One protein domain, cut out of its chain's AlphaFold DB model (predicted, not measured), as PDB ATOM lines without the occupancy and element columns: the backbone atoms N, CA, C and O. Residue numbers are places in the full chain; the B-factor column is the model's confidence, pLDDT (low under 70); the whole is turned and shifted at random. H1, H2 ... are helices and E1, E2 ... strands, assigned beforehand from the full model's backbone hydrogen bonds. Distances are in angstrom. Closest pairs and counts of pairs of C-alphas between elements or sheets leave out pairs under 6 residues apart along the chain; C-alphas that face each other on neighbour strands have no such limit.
ATOM      1  N   GLU A  49     -46.461  63.810   7.097       91.00
ATOM      2  CA  GLU A  49     -47.489  64.517   7.879       91.00
ATOM      3  C   GLU A  49     -48.042  63.663   9.029       91.00
ATOM      4  O   GLU A  49     -48.690  64.195   9.922       91.00
ATOM      5  N   TYR A  50     -47.754  62.357   9.034       92.50
ATOM      6  CA  TYR A  50     -48.271  61.386  10.008       92.50
ATOM      7  C   TYR A  50     -47.157  60.787  10.877       92.50
ATOM      8  O   TYR A  50     -47.260  59.652  11.351       92.50
ATOM      9  N   VAL A  51     -46.035  61.495  11.033       91.69
ATOM     10  CA  VAL A  51     -44.882  60.997  11.804       91.69
ATOM     11  C   VAL A  51     -45.245  60.823  13.280       91.69
ATOM     12  O   VAL A  51     -44.847  59.833  13.892       91.69
ATOM     13  N   ASP A  52     -46.065  61.712  13.837       92.00
ATOM     14  CA  ASP A  52     -46.521  61.609  15.226       92.00
ATOM     15  C   ASP A  52     -47.383  60.359  15.451       92.00
ATOM     16  O   ASP A  52     -47.235  59.668  16.461       92.00
ATOM     17  N   GLU A  53     -48.270  60.027  14.511       92.06
ATOM     18  CA  GLU A  53     -49.059  58.791  14.519       92.06
ATOM     19  C   GLU A  53     -48.167  57.554  14.432       92.06
ATOM     20  O   GLU A  53     -48.402  56.571  15.137       92.06
ATOM     21  N   GLN A  54     -47.117  57.607  13.611       91.25
ATOM     22  CA  GLN A  54     -46.146  56.522  13.494       91.25
ATOM     23  C   GLN A  54     -45.391  56.321  14.809       91.25
ATOM     24  O   GLN A  54     -45.320  55.196  15.299       91.25
ATOM     25  N   ILE A  55     -44.919  57.398  15.446       92.56
ATOM     26  CA  ILE A  55     -44.277  57.341  16.768       92.56
ATOM     27  C   ILE A  55     -45.243  56.758  17.809       92.56
ATOM     28  O   ILE A  55     -44.865  55.851  18.552       92.56
ATOM     29  N   LYS A  56     -46.503  57.215  17.849       91.50
ATOM     30  CA  LYS A  56     -47.529  56.672  18.761       91.50
ATOM     31  C   LYS A  56     -47.728  55.171  18.558       91.50
ATOM     32  O   LYS A  56     -47.792  54.431  19.537       91.50
ATOM     33  N   LEU A  57     -47.787  54.708  17.311       89.81
ATOM     34  CA  LEU A  57     -47.946  53.288  17.012       89.81
ATOM     35  C   LEU A  57     -46.733  52.473  17.482       89.81
ATOM     36  O   LEU A  57     -46.906  51.420  18.093       89.81
ATOM     37  N   ILE A  58     -45.513  52.978  17.279       91.44
ATOM     38  CA  ILE A  58     -44.292  52.320  17.765       91.44
ATOM     39  C   ILE A  58     -44.293  52.235  19.296       91.44
ATOM     40  O   ILE A  58     -43.985  51.171  19.829       91.44
ATOM     41  N   LYS A  59     -44.727  53.284  20.007       91.94
ATOM     42  CA  LYS A  59     -44.883  53.251  21.474       91.94
ATOM     43  C   LYS A  59     -45.874  52.187  21.936       91.94
ATOM     44  O   LYS A  59     -45.625  51.494  22.916       91.94
ATOM     45  N   VAL A  60     -46.996  52.024  21.231       90.94
ATOM     46  CA  VAL A  60     -47.967  50.961  21.544       90.94
ATOM     47  C   VAL A  60     -47.334  49.578  21.365       90.94
ATOM     48  O   VAL A  60     -47.545  48.694  22.194       90.94
ATOM     49  N   LEU A  61     -46.547  49.378  20.304       89.62
ATOM     50  CA  LEU A  61     -45.831  48.118  20.074       89.62
ATOM     51  C   LEU A  61     -44.748  47.871  21.131       89.62
ATOM     52  O   LEU A  61     -44.570  46.734  21.569       89.62
ATOM     53  N   GLU A  62     -44.061  48.926  21.563       90.56
ATOM     54  CA  GLU A  62     -43.058  48.884  22.626       90.56
ATOM     55  C   GLU A  62     -43.680  48.529  23.978       90.56
ATOM     56  O   GLU A  62     -43.211  47.598  24.630       90.56
ATOM     57  N   GLY A  63     -44.792  49.165  24.357       89.56
ATOM     58  CA  GLY A  63     -45.526  48.844  25.587       89.56
ATOM     59  C   GLY A  63     -46.064  47.408  25.621       89.56
ATOM     60  O   GLY A  63     -46.213  46.823  26.689       89.56
ATOM     61  N   LYS A  64     -46.300  46.805  24.451       89.12
ATOM     62  CA  LYS A  64     -46.661  45.384  24.304       89.12
ATOM     63  C   LYS A  64     -45.446  44.445  24.249       89.12
ATOM     64  O   LYS A  64     -45.614  43.230  24.178       89.12
ATOM     65  N   GLY A  65     -44.227  44.983  24.264       89.69
ATOM     66  CA  GLY A  65     -42.985  44.217  24.244       89.69
ATOM     67  C   GLY A  65     -42.636  43.607  22.886       89.69
ATOM     68  O   GLY A  65     -41.847  42.663  22.852       89.69
ATOM     69  N   PHE A  66     -43.194  44.109  21.778       89.31
ATOM     70  CA  PHE A  66     -42.910  43.624  20.417       89.31
ATOM     71  C   PHE A  66     -41.726  44.319  19.744       89.31
ATOM     72  O   PHE A  66     -41.408  44.002  18.601       89.31
ATOM     73  N   THR A  67     -41.081  45.272  20.409       92.12
ATOM     74  CA  THR A  67     -39.971  46.026  19.827       92.12
ATOM     75  C   THR A  67     -38.660  45.742  20.546       92.12
ATOM     76  O   THR A  67     -38.629  45.265  21.683       92.12
ATOM     77  N   TYR A  68     -37.558  46.014  19.857       91.81
ATOM     78  CA  TYR A  68     -36.228  46.069  20.446       91.81
ATOM     79  C   TYR A  68     -35.376  47.115  19.726       91.81
ATOM     80  O   TYR A  68     -35.593  47.407  18.549       91.81
ATOM     81  N   LYS A  69     -34.414  47.688  20.452       91.19
ATOM     82  CA  LYS A  69     -33.445  48.648  19.923       91.19
ATOM     83  C   LYS A  69     -32.166  47.918  19.522       91.19
ATOM     84  O   LYS A  69     -31.713  47.043  20.258       91.19
ATOM     85  N   ILE A  70     -31.603  48.309  18.389       89.38
ATOM     86  CA  ILE A  70     -30.235  47.990  17.973       89.38
ATOM     87  C   ILE A  70     -29.510  49.296  17.623       89.38
ATOM     88  O   ILE A  70     -30.117  50.373  17.695       89.38
ATOM     89  N   ASP A  71     -28.235  49.223  17.247       87.44
ATOM     90  CA  ASP A  71     -27.381  50.413  17.124       87.44
ATOM     91  C   ASP A  71     -27.882  51.398  16.064       87.44
ATOM     92  O   ASP A  71     -27.743  52.615  16.190       87.44
ATOM     93  N   ASP A  72     -28.540  50.879  15.033       88.56
ATOM     94  CA  ASP A  72     -29.001  51.651  13.891       88.56
ATOM     95  C   ASP A  72     -30.519  51.945  13.916       88.56
ATOM     96  O   ASP A  72     -31.021  52.593  12.994       88.56
ATOM     97  N   GLY A  73     -31.294  51.497  14.914       90.50
ATOM     98  CA  GLY A  73     -32.735  51.786  14.975       90.50
ATOM     99  C   GLY A  73     -33.579  50.937  15.930       90.50
ATOM    100  O   GLY A  73     -33.084  50.080  16.656       90.50
ATOM    101  N   MET A  74     -34.895  51.158  15.886       91.56
ATOM    102  CA  MET A  74     -35.916  50.327  16.536       91.56
ATOM    103  C   MET A  74     -36.480  49.308  15.547       91.56
ATOM    104  O   MET A  74     -36.844  49.660  14.421       91.56
ATOM    105  N   TYR A  75     -36.611  48.059  15.984       90.81
ATOM    106  CA  TYR A  75     -37.059  46.926  15.174       90.81
ATOM    107  C   TYR A  75     -38.266  46.229  15.785       90.81
ATOM    108  O   TYR A  75     -38.451  46.233  17.003       90.81
ATOM    109  N   PHE A  76     -39.083  45.628  14.922       88.81
ATOM    110  CA  PHE A  76     -40.176  44.750  15.325       88.81
ATOM    111  C   PHE A  76     -39.678  43.310  15.455       88.81
ATOM    112  O   PHE A  76     -39.083  42.775  14.521       88.81
ATOM    113  N   ASP A  77     -39.952  42.686  16.597       86.88
ATOM    114  CA  ASP A  77     -39.625  41.295  16.901       86.88
ATOM    115  C   ASP A  77     -40.714  40.366  16.352       86.88
ATOM    116  O   ASP A  77     -41.752  40.130  16.978       86.88
ATOM    117  N   THR A  78     -40.472  39.820  15.162       83.31
ATOM    118  CA  THR A  78     -41.415  38.910  14.502       83.31
ATOM    119  C   THR A  78     -41.590  37.593  15.256       83.31
ATOM    120  O   THR A  78     -42.642  36.967  15.133       83.31
ATOM    121  N   SER A  79     -40.618  37.185  16.082       78.44
ATOM    122  CA  SER A  79     -40.688  35.930  16.844       78.44
ATOM    123  C   SER A  79     -41.766  35.958  17.928       78.44
ATOM    124  O   SER A  79     -42.363  34.931  18.249       78.44
ATOM    125  N   LYS A  80     -42.066  37.149  18.455       77.94
ATOM    126  CA  LYS A  80     -43.086  37.347  19.489       77.94
ATOM    127  C   LYS A  80     -44.506  37.334  18.935       77.94
ATOM    128  O   LYS A  80     -45.457  37.186  19.698       77.94
ATOM    129  N   PHE A  81     -44.670  37.469  17.621       75.19
ATOM    130  CA  PHE A  81     -45.976  37.456  16.979       75.19
ATOM    131  C   PHE A  81     -46.234  36.091  16.333       75.19
ATOM    132  O   PHE A  81     -45.933  35.861  15.167       75.19
ATOM    133  N   SER A  82     -46.843  35.174  17.089       66.00
ATOM    134  CA  SER A  82     -47.106  33.786  16.660       66.00
ATOM    135  C   SER A  82     -47.970  33.655  15.396       66.00
ATOM    136  O   SER A  82     -47.963  32.618  14.739       66.00
ATOM    137  N   SER A  83     -48.716  34.703  15.035       65.06
ATOM    138  CA  SER A  83     -49.529  34.757  13.812       65.06
ATOM    139  C   SER A  83     -48.833  35.457  12.634       65.06
ATOM    140  O   SER A  83     -49.465  35.674  11.596       65.06
ATOM    141  N   TYR A  84     -47.549  35.812  12.764       60.59
ATOM    142  CA  TYR A  84     -46.778  36.452  11.699       60.59
ATOM    143  C   TYR A  84     -46.670  35.538  10.472       60.59
ATOM    144  O   TYR A  84     -46.324  34.366  10.579       60.59
ATOM    145  N   GLY A  85     -46.974  36.078   9.290       57.31
ATOM    146  CA  GLY A  85     -46.891  35.359   8.015       57.31
ATOM    147  C   GLY A  85     -48.176  34.672   7.537       57.31
ATOM    148  O   GLY A  85     -48.228  34.267   6.376       57.31
ATOM    149  N   LYS A  86     -49.247  34.630   8.349       58.94
ATOM    150  CA  LYS A  86     -50.545  34.036   7.953       58.94
ATOM    151  C   LYS A  86     -51.189  34.697   6.725       58.94
ATOM    152  O   LYS A  86     -51.852  34.017   5.956       58.94
ATOM    153  N   ARG A  98     -33.401  41.735  -0.013       44.25
ATOM    154  CA  ARG A  98     -32.498  42.591  -0.823       44.25
ATOM    155  C   ARG A  98     -31.534  43.440   0.028       44.25
ATOM    156  O   ARG A  98     -30.865  44.322  -0.498       44.25
ATOM    157  N   VAL A  99     -31.490  43.203   1.337       48.44
ATOM    158  CA  VAL A  99     -30.667  43.918   2.313       48.44
ATOM    159  C   VAL A  99     -29.823  42.873   3.025       48.44
ATOM    160  O   VAL A  99     -30.377  41.893   3.525       48.44
ATOM    161  N   SER A 100     -28.504  43.067   3.041       48.56
ATOM    162  CA  SER A 100     -27.566  42.193   3.747       48.56
ATOM    163  C   SER A 100     -28.066  41.916   5.172       48.56
ATOM    164  O   SER A 100     -28.532  42.854   5.830       48.56
ATOM    165  N   PRO A 101     -28.015  40.663   5.657       55.56
ATOM    166  CA  PRO A 101     -28.458  40.345   7.007       55.56
ATOM    167  C   PRO A 101     -27.618  41.147   8.007       55.56
ATOM    168  O   PRO A 101     -26.419  40.917   8.143       55.56
ATOM    169  N   ASN A 102     -28.242  42.124   8.671       62.25
ATOM    170  CA  ASN A 102     -27.631  42.793   9.813       62.25
ATOM    171  C   ASN A 102     -27.584  41.765  10.956       62.25
ATOM    172  O   ASN A 102     -28.628  41.235  11.341       62.25
ATOM    173  N   GLN A 103     -26.377  41.456  11.440       68.06
ATOM    174  CA  GLN A 103     -26.134  40.433  12.462       68.06
ATOM    175  C   GLN A 103     -26.722  40.794  13.833       68.06
ATOM    176  O   GLN A 103     -26.923  39.907  14.653       68.06
ATOM    177  N   GLU A 104     -27.045  42.067  14.070       75.19
ATOM    178  CA  GLU A 104     -27.693  42.520  15.307       75.19
ATOM    179  C   GLU A 104     -29.195  42.206  15.347       75.19
ATOM    180  O   GLU A 104     -29.827  42.280  16.403       75.19
ATOM    181  N   LYS A 105     -29.798  41.841  14.206       78.88
ATOM    182  CA  LYS A 105     -31.205  41.442  14.178       78.88
ATOM    183  C   LYS A 105     -31.381  40.085  14.844       78.88
ATOM    184  O   LYS A 105     -30.718  39.114  14.488       78.88
ATOM    185  N   ARG A 106     -32.378  39.994  15.724       81.00
ATOM    186  CA  ARG A 106     -32.779  38.728  16.355       81.00
ATOM    187  C   ARG A 106     -33.309  37.725  15.336       81.00
ATOM    188  O   ARG A 106     -33.062  36.530  15.467       81.00
ATOM    189  N   ASN A 107     -34.020  38.206  14.317       77.88
ATOM    190  CA  ASN A 107     -34.504  37.391  13.214       77.88
ATOM    191  C   ASN A 107     -34.259  38.100  11.867       77.88
ATOM    192  O   ASN A 107     -34.544  39.293  11.739       77.88
ATOM    193  N   PRO A 108     -33.815  37.390  10.813       76.31
ATOM    194  CA  PRO A 108     -33.735  37.947   9.460       76.31
ATOM    195  C   PRO A 108     -35.052  38.552   8.942       76.31
ATOM    196  O   PRO A 108     -35.021  39.445   8.095       76.31
ATOM    197  N   LYS A 109     -36.197  38.078   9.456       75.69
ATOM    198  CA  LYS A 109     -37.545  38.557   9.111       75.69
ATOM    199  C   LYS A 109     -37.927  39.870   9.805       75.69
ATOM    200  O   LYS A 109     -38.936  40.467   9.427       75.69
ATOM    201  N   ASP A 110     -37.141  40.326  10.779       82.94
ATOM    202  CA  ASP A 110     -37.414  41.557  11.513       82.94
ATOM    203  C   ASP A 110     -37.185  42.789  10.637       82.94
ATOM    204  O   ASP A 110     -36.179  42.931   9.919       82.94
ATOM    205  N   PHE A 111     -38.121  43.725  10.735       84.75
ATOM    206  CA  PHE A 111     -38.116  44.967   9.977       84.75
ATOM    207  C   PHE A 111     -37.991  46.179  10.898       84.75
ATOM    208  O   PHE A 111     -38.384  46.150  12.067       84.75
ATOM    209  N   ALA A 112     -37.401  47.244  10.356       88.50
ATOM    210  CA  ALA A 112     -37.217  48.490  11.081       88.50
ATOM    211  C   ALA A 112     -38.563  49.206  11.235       88.50
ATOM    212  O   ALA A 112     -39.311  49.351  10.267       88.50
ATOM    213  N   LEU A 113     -38.832  49.665  12.451       89.94
ATOM    214  CA  LEU A 113     -39.932  50.560  12.796       89.94
ATOM    215  C   LEU A 113     -39.468  52.017  12.787       89.94
ATOM    216  O   LEU A 113     -40.190  52.894  12.324       89.94
ATOM    217  N   TRP A 114     -38.245  52.258  13.261       92.56
ATOM    218  CA  TRP A 114     -37.610  53.570  13.281       92.56
ATOM    219  C   TRP A 114     -36.129  53.428  12.959       92.56
ATOM    220  O   TRP A 114     -35.453  52.580  13.539       92.56
ATOM    221  N   LYS A 115     -35.610  54.253  12.055       91.62
ATOM    222  CA  LYS A 115     -34.202  54.279  11.672       91.62
ATOM    223  C   LYS A 115     -33.493  55.509  12.185       91.62
ATOM    224  O   LYS A 115     -33.867  56.609  11.800       91.62
ATOM    225  N   PHE A 116     -32.447  55.329  12.988       92.19
ATOM    226  CA  PHE A 116     -31.685  56.463  13.499       92.19
ATOM    227  C   PHE A 116     -30.871  57.127  12.396       92.19
ATOM    228  O   PHE A 116     -30.329  56.467  11.507       92.19
ATOM    229  N   ASN A 117     -30.793  58.451  12.464       88.81
ATOM    230  CA  ASN A 117     -29.946  59.244  11.596       88.81
ATOM    231  C   ASN A 117     -29.556  60.546  12.311       88.81
ATOM    232  O   ASN A 117     -30.405  61.315  12.763       88.81
ATOM    233  N   VAL A 118     -28.246  60.761  12.418       81.75
ATOM    234  CA  VAL A 118     -27.641  61.892  13.135       81.75
ATOM    235  C   VAL A 118     -27.713  63.211  12.370       81.75
ATOM    236  O   VAL A 118     -27.719  64.267  12.991       81.75
ATOM    237  N   GLU A 119     -27.791  63.176  11.042       81.62
ATOM    238  CA  GLU A 119     -27.735  64.377  10.203       81.62
ATOM    239  C   GLU A 119     -29.130  64.914   9.871       81.62
ATOM    240  O   GLU A 119     -29.348  66.122   9.836       81.62
ATOM    241  N   LEU A 120     -30.083  64.017   9.608       85.00
ATOM    242  CA  LEU A 120     -31.421  64.356   9.131       85.00
ATOM    243  C   LEU A 120     -32.450  63.403   9.719       85.00
ATOM    244  O   LEU A 120     -32.193  62.212   9.846       85.00
ATOM    245  N   GLY A 121     -33.639  63.907  10.016       87.81
ATOM    246  CA  GLY A 121     -34.733  63.080  10.498       87.81
ATOM    247  C   GLY A 121     -35.708  63.866  11.351       87.81
ATOM    248  O   GLY A 121     -35.527  65.050  11.617       87.81
ATOM    249  N   PHE A 122     -36.748  63.176  11.778       89.38
ATOM    250  CA  PHE A 122     -37.716  63.661  12.737       89.38
ATOM    251  C   PHE A 122     -37.241  63.339  14.163       89.38
ATOM    252  O   PHE A 122     -36.575  62.319  14.376       89.38
ATOM    253  N   PRO A 123     -37.549  64.193  15.151       91.00
ATOM    254  CA  PRO A 123     -37.269  63.894  16.548       91.00
ATOM    255  C   PRO A 123     -38.180  62.763  17.049       91.00
ATOM    256  O   PRO A 123     -39.355  62.693  16.698       91.00
ATOM    257  N   SER A 124     -37.643  61.882  17.895       90.38
ATOM    258  CA  SER A 124     -38.417  60.860  18.610       90.38
ATOM    259  C   SER A 124     -37.787  60.566  19.970       90.38
ATOM    260  O   SER A 124     -36.638  60.935  20.217       90.38
ATOM    261  N   GLU A 125     -38.506  59.854  20.838       88.38
ATOM    262  CA  GLU A 125     -38.010  59.459  22.167       88.38
ATOM    263  C   GLU A 125     -36.810  58.507  22.110       88.38
ATOM    264  O   GLU A 125     -36.008  58.463  23.040       88.38
ATOM    265  N   TRP A 126     -36.640  57.776  21.005       89.25
ATOM    266  CA  TRP A 126     -35.526  56.842  20.824       89.25
ATOM    267  C   TRP A 126     -34.291  57.487  20.184       89.25
ATOM    268  O   TRP A 126     -33.227  56.857  20.159       89.25
ATOM    269  N   GLY A 127     -34.440  58.714  19.672       89.25
ATOM    270  CA  GLY A 127     -33.433  59.462  18.925       89.25
ATOM    271  C   GLY A 127     -33.954  60.007  17.591       89.25
ATOM    272  O   GLY A 127     -35.009  59.607  17.089       89.25
ATOM    273  N   GLN A 128     -33.197  60.929  16.997       92.88
ATOM    274  CA  GLN A 128     -33.516  61.484  15.682       92.88
ATOM    275  C   GLN A 128     -33.440  60.405  14.596       92.88
ATOM    276  O   GLN A 128     -32.530  59.569  14.596       92.88
ATOM    277  N   GLY A 129     -34.403  60.402  13.676       92.31
ATOM    278  CA  GLY A 129     -34.450  59.379  12.643       92.31
ATOM    279  C   GLY A 129     -35.618  59.475  11.674       92.31
ATOM    280  O   GLY A 129     -36.307  60.486  11.588       92.31
ATOM    281  N   PHE A 130     -35.835  58.403  10.927       90.31
ATOM    282  CA  PHE A 130     -36.936  58.267   9.984       90.31
ATOM    283  C   PHE A 130     -37.797  57.061  10.344       90.31
ATOM    284  O   PHE A 130     -37.266  56.052  10.814       90.31
ATOM    285  N   PRO A 131     -39.105  57.114  10.087       89.62
ATOM    286  CA  PRO A 131     -39.939  55.934  10.215       89.62
ATOM    287  C   PRO A 131     -39.523  54.842   9.224       89.62
ATOM    288  O   PRO A 131     -38.957  55.102   8.162       89.62
ATOM    289  N   GLY A 132     -39.771  53.591   9.595       85.75
ATOM    290  CA  GLY A 132     -39.593  52.455   8.702       85.75
ATOM    291  C   GLY A 132     -40.791  52.288   7.773       85.75
ATOM    292  O   GLY A 132     -41.928  52.391   8.220       85.75
ATOM    293  N   TRP A 133     -40.546  51.919   6.512       77.50
ATOM    294  CA  TRP A 133     -41.574  51.746   5.470       77.50
ATOM    295  C   TRP A 133     -42.882  51.132   5.994       77.50
ATOM    296  O   TRP A 133     -43.967  51.651   5.746       77.50
ATOM    297  N   HIS A 134     -42.809  49.996   6.695       76.94
ATOM    298  CA  HIS A 134     -44.008  49.231   7.043       76.94
ATOM    299  C   HIS A 134     -44.917  49.918   8.070       76.94
ATOM    300  O   HIS A 134     -46.109  49.618   8.097       76.94
ATOM    301  N   ILE A 135     -44.390  50.833   8.892       83.31
ATOM    302  CA  ILE A 135     -45.188  51.527   9.909       83.31
ATOM    303  C   ILE A 135     -45.977  52.698   9.323       83.31
ATOM    304  O   ILE A 135     -47.055  53.014   9.823       83.31
ATOM    305  N   GLU A 136     -45.471  53.293   8.237       86.19
ATOM    306  CA  GLU A 136     -46.062  54.459   7.576       86.19
ATOM    307  C   GLU A 136     -47.505  54.163   7.156       86.19
ATOM    308  O   GLU A 136     -48.440  54.844   7.579       86.19
ATOM    309  N   CYS A 137     -47.703  53.092   6.379       82.25
ATOM    310  CA  CYS A 137     -49.027  52.706   5.900       82.25
ATOM    311  C   CYS A 137     -49.982  52.365   7.046       82.25
ATOM    312  O   CYS A 137     -51.134  52.793   7.019       82.25
ATOM    313  N   SER A 138     -49.524  51.606   8.047       84.62
ATOM    314  CA  SER A 138     -50.369  51.209   9.178       84.62
ATOM    315  C   SER A 138     -50.846  52.425   9.972       84.62
ATOM    316  O   SER A 138     -52.032  52.524  10.270       84.62
ATOM    317  N   ALA A 139     -49.956  53.373  10.266       87.19
ATOM    318  CA  ALA A 139     -50.311  54.583  11.000       87.19
ATOM    319  C   ALA A 139     -51.281  55.480  10.213       87.19
ATOM    320  O   ALA A 139     -52.279  55.937  10.772       87.19
ATOM    321  N   MET A 140     -51.029  55.688   8.914       88.00
ATOM    322  CA  MET A 140     -51.905  56.497   8.057       88.00
ATOM    323  C   MET A 140     -53.301  55.880   7.920       88.00
ATOM    324  O   MET A 140     -54.298  56.579   8.082       88.00
ATOM    325  N   ILE A 141     -53.386  54.568   7.674       87.00
ATOM    326  CA  ILE A 141     -54.667  53.861   7.540       87.00
ATOM    327  C   ILE A 141     -55.475  53.964   8.833       87.00
ATOM    328  O   ILE A 141     -56.635  54.359   8.779       87.00
ATOM    329  N   ILE A 142     -54.864  53.675   9.988       86.00
ATOM    330  CA  ILE A 142     -55.560  53.737  11.281       86.00
ATOM    331  C   ILE A 142     -56.101  55.144  11.539       86.00
ATOM    332  O   ILE A 142     -57.219  55.303  12.023       86.00
ATOM    333  N   LYS A 143     -55.327  56.176  11.192       88.88
ATOM    334  CA  LYS A 143     -55.727  57.565  11.410       88.88
ATOM    335  C   LYS A 143     -56.865  58.021  10.491       88.88
ATOM    336  O   LYS A 143     -57.700  58.802  10.940       88.88
ATOM    337  N   ILE A 144     -56.874  57.582   9.234       87.31
ATOM    338  CA  ILE A 144     -57.823  58.052   8.211       87.31
ATOM    339  C   ILE A 144     -59.092  57.194   8.177       87.31
ATOM    340  O   ILE A 144     -60.189  57.731   8.077       87.31
ATOM    341  N   LEU A 145     -58.942  55.870   8.250       87.06
ATOM    342  CA  LEU A 145     -60.018  54.893   8.046       87.06
ATOM    343  C   LEU A 145     -60.430  54.165   9.333       87.06
ATOM    344  O   LEU A 145     -61.479  53.529   9.360       87.06
ATOM    345  N   GLY A 146     -59.635  54.265  10.402       86.06
ATOM    346  CA  GLY A 146     -59.868  53.561  11.662       86.06
ATOM    347  C   GLY A 146     -59.151  52.212  11.756       86.06
ATOM    348  O   GLY A 146     -58.386  51.807  10.881       86.06
ATOM    349  N   GLU A 147     -59.368  51.506  12.867       80.69
ATOM    350  CA  GLU A 147     -58.634  50.274  13.199       80.69
ATOM    351  C   GLU A 147     -59.017  49.065  12.334       80.69
ATOM    352  O   GLU A 147     -58.226  48.131  12.171       80.69
ATOM    353  N   GLN A 148     -60.228  49.074  11.777       81.56
ATOM    354  CA  GLN A 148     -60.746  48.010  10.932       81.56
ATOM    355  C   GLN A 148     -61.080  48.567   9.554       81.56
ATOM    356  O   GLN A 148     -61.827  49.530   9.428       81.56
ATOM    357  N   ILE A 149     -60.532  47.917   8.531       83.69
ATOM    358  CA  ILE A 149     -60.787  48.220   7.126       83.69
ATOM    359  C   ILE A 149     -61.301  46.972   6.417       83.69
ATOM    360  O   ILE A 149     -60.899  45.854   6.756       83.69
ATOM    361  N   ASP A 150     -62.160  47.170   5.423       78.75
ATOM    362  CA  ASP A 150     -62.772  46.072   4.672       78.75
ATOM    363  C   ASP A 150     -61.796  45.446   3.672       78.75
ATOM    364  O   ASP A 150     -61.713  44.225   3.541       78.75
ATOM    365  N   ILE A 151     -61.022  46.283   2.973       77.19
ATOM    366  CA  ILE A 151     -60.089  45.858   1.927       77.19
ATOM    367  C   ILE A 151     -58.755  46.583   2.104       77.19
ATOM    368  O   ILE A 151     -58.695  47.808   2.142       77.19
ATOM    369  N   SER A 152     -57.667  45.811   2.146       75.56
ATOM    370  CA  SER A 152     -56.295  46.318   2.071       75.56
ATOM    371  C   SER A 152     -55.604  45.724   0.849       75.56
ATOM    372  O   SER A 152     -55.406  44.511   0.782       75.56
ATOM    373  N   GLN A 153     -55.237  46.558  -0.124       61.97
ATOM    374  CA  GLN A 153     -54.455  46.125  -1.283       61.97
ATOM    375  C   GLN A 153     -53.014  46.612  -1.161       61.97
ATOM    376  O   GLN A 153     -52.700  47.759  -1.468       61.97
ATOM    377  N   GLN A 154     -52.118  45.730  -0.712       59.81
ATOM    378  CA  GLN A 154     -50.680  45.999  -0.650       59.81
ATOM    379  C   GLN A 154     -49.900  44.749  -1.043       59.81
ATOM    380  O   GLN A 154     -50.195  43.651  -0.583       59.81
ATOM    381  N   ARG A 155     -48.861  44.913  -1.873       44.97
ATOM    382  CA  ARG A 155     -48.023  43.785  -2.304       44.97
ATOM    383  C   ARG A 155     -47.056  43.265  -1.229       44.97
ATOM    384  O   ARG A 155     -46.433  42.263  -1.534       44.97
ATOM    385  N   ASN A 156     -46.919  43.899  -0.045       41.53
ATOM    386  CA  ASN A 156     -46.160  43.408   1.134       41.53
ATOM    387  C   ASN A 156     -46.167  44.410   2.328       41.53
ATOM    388  O   ASN A 156     -45.251  45.225   2.443       41.53
ATOM    389  N   CYS A 157     -47.135  44.357   3.252       46.66
ATOM    390  CA  CYS A 157     -47.048  45.087   4.531       46.66
ATOM    391  C   CYS A 157     -47.648  44.277   5.690       46.66
ATOM    392  O   CYS A 157     -48.612  43.540   5.495       46.66
ATOM    393  N   ALA A 158     -47.030  44.355   6.874       48.72
ATOM    394  CA  ALA A 158     -46.938  43.205   7.779       48.72
ATOM    395  C   ALA A 158     -47.665  43.319   9.135       48.72
ATOM    396  O   ALA A 158     -47.481  42.439   9.973       48.72
ATOM    397  N   ILE A 159     -48.484  44.345   9.393       46.75
ATOM    398  CA  ILE A 159     -49.098  44.503  10.723       46.75
ATOM    399  C   ILE A 159     -50.595  44.805  10.625       46.75
ATOM    400  O   ILE A 159     -50.998  45.910  10.267       46.75
ATOM    401  N   ARG A 160     -51.411  43.826  11.034       42.69
ATOM    402  CA  ARG A 160     -52.769  44.041  11.549       42.69
ATOM    403  C   ARG A 160     -52.683  43.916  13.070       42.69
ATOM    404  O   ARG A 160     -52.211  42.891  13.563       42.69
ATOM    405  N   SER A 161     -53.115  44.930  13.816       34.44
ATOM    406  CA  SER A 161     -53.369  44.778  15.250       34.44
ATOM    407  C   SER A 161     -54.555  43.829  15.410       34.44
ATOM    408  O   SER A 161     -55.700  44.217  15.197       34.44
ATOM    409  N   GLY A 162     -54.274  42.558  15.690       30.50
ATOM    410  CA  GLY A 162     -55.312  41.574  15.974       30.50
ATOM    411  C   GLY A 162     -56.065  41.953  17.247       30.50
ATOM    412  O   GLY A 162     -55.459  42.034  18.313       30.50
ATOM    413  N   HIS A 163     -57.370  42.176  17.115       26.92
ATOM    414  CA  HIS A 163     -58.349  41.967  18.175       26.92
ATOM    415  C   HIS A 163     -59.268  40.839  17.699       26.92
ATOM    416  O   HIS A 163     -59.791  40.920  16.584       26.92
ATOM    417  N   GLY A 164     -59.418  39.804  18.531       29.66
ATOM    418  CA  GLY A 164     -60.199  38.593  18.254       29.66
ATOM    419  C   GLY A 164     -59.338  37.347  18.241       29.66
ATOM    420  O   GLY A 164     -58.796  37.035  17.158       29.66
TER     421      GLY A 164
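This is residues 49 to 86 and 98 to 164 of the 164 residues of the protein "Cysteine-tRNA ligase" of Parcubacteria group bacterium GW2011_GWC1_43_30 (UniProt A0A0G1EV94). What is seen first? A small antiparallel sheet of two hairpins side by side, in the order E1, E2, E3, E4, has the helix H1 packed across one face; the helix H2 starts at E3 and runs away from the sheet, about perpendicular to H1. What builds it? The printed part has 105 residues with two named helices and four named strands, H1 E1 E2 E3 E4 H2 along the chain; the class is mixed, with 42 residues, under half, in named elements. It is compact, with a radius of gyration of the C-alphas of 13.7 A and spans of 39 by 30 by 28 A.

Where are the strands? E1 is residues 67 to 70, E2 73 to 76, E3 112 to 116, 10.0 A long, and E4 129 to 131. Where are the helices? H1, residues 51 to 63, is 18.4 A long and begins at C-alpha 51 (-44.882, 60.997, 11.804). H2, residues 133 to 145, is 18.9 A long and ends at C-alpha 145 (-60.018, 54.893, 8.046).

What joins the strands? N 68 and O 75 are 3.0 A apart in the hairpin E1 and E2, N 74 and O 114 2.8 A between E2 and E3, and N 115 and O 130 2.7 A in the hairpin E3 and E4, each within hydrogen-bond range. How does H1 stand? H1 and the sheet make two layers, a helix on one face of a sheet, at a height of 8.9 A. It runs across the strands, at 66 degrees to E3 on the local plane. And H2? It only grazes the sheet with residues 133 to 136, the closest C-alphas to E3 being Leu 113 and Ile 135, 6.1 A; it touches H1, closest C-alphas Gln 54 and Ala 139, 5.2 A, about perpendicular at 76 degrees. O i to N i+4 pairs are within range throughout H1 and in 7 of 9 in H2.

Is anything missing? Residues 87 to 97 are cut out, leaving 21.8 A between C-alphas 86 and 98; E3 to E4 is a long link. Where is confidence low? Residues 82 to 86, 98 to 103 and 153 to 164 have pLDDT under 70.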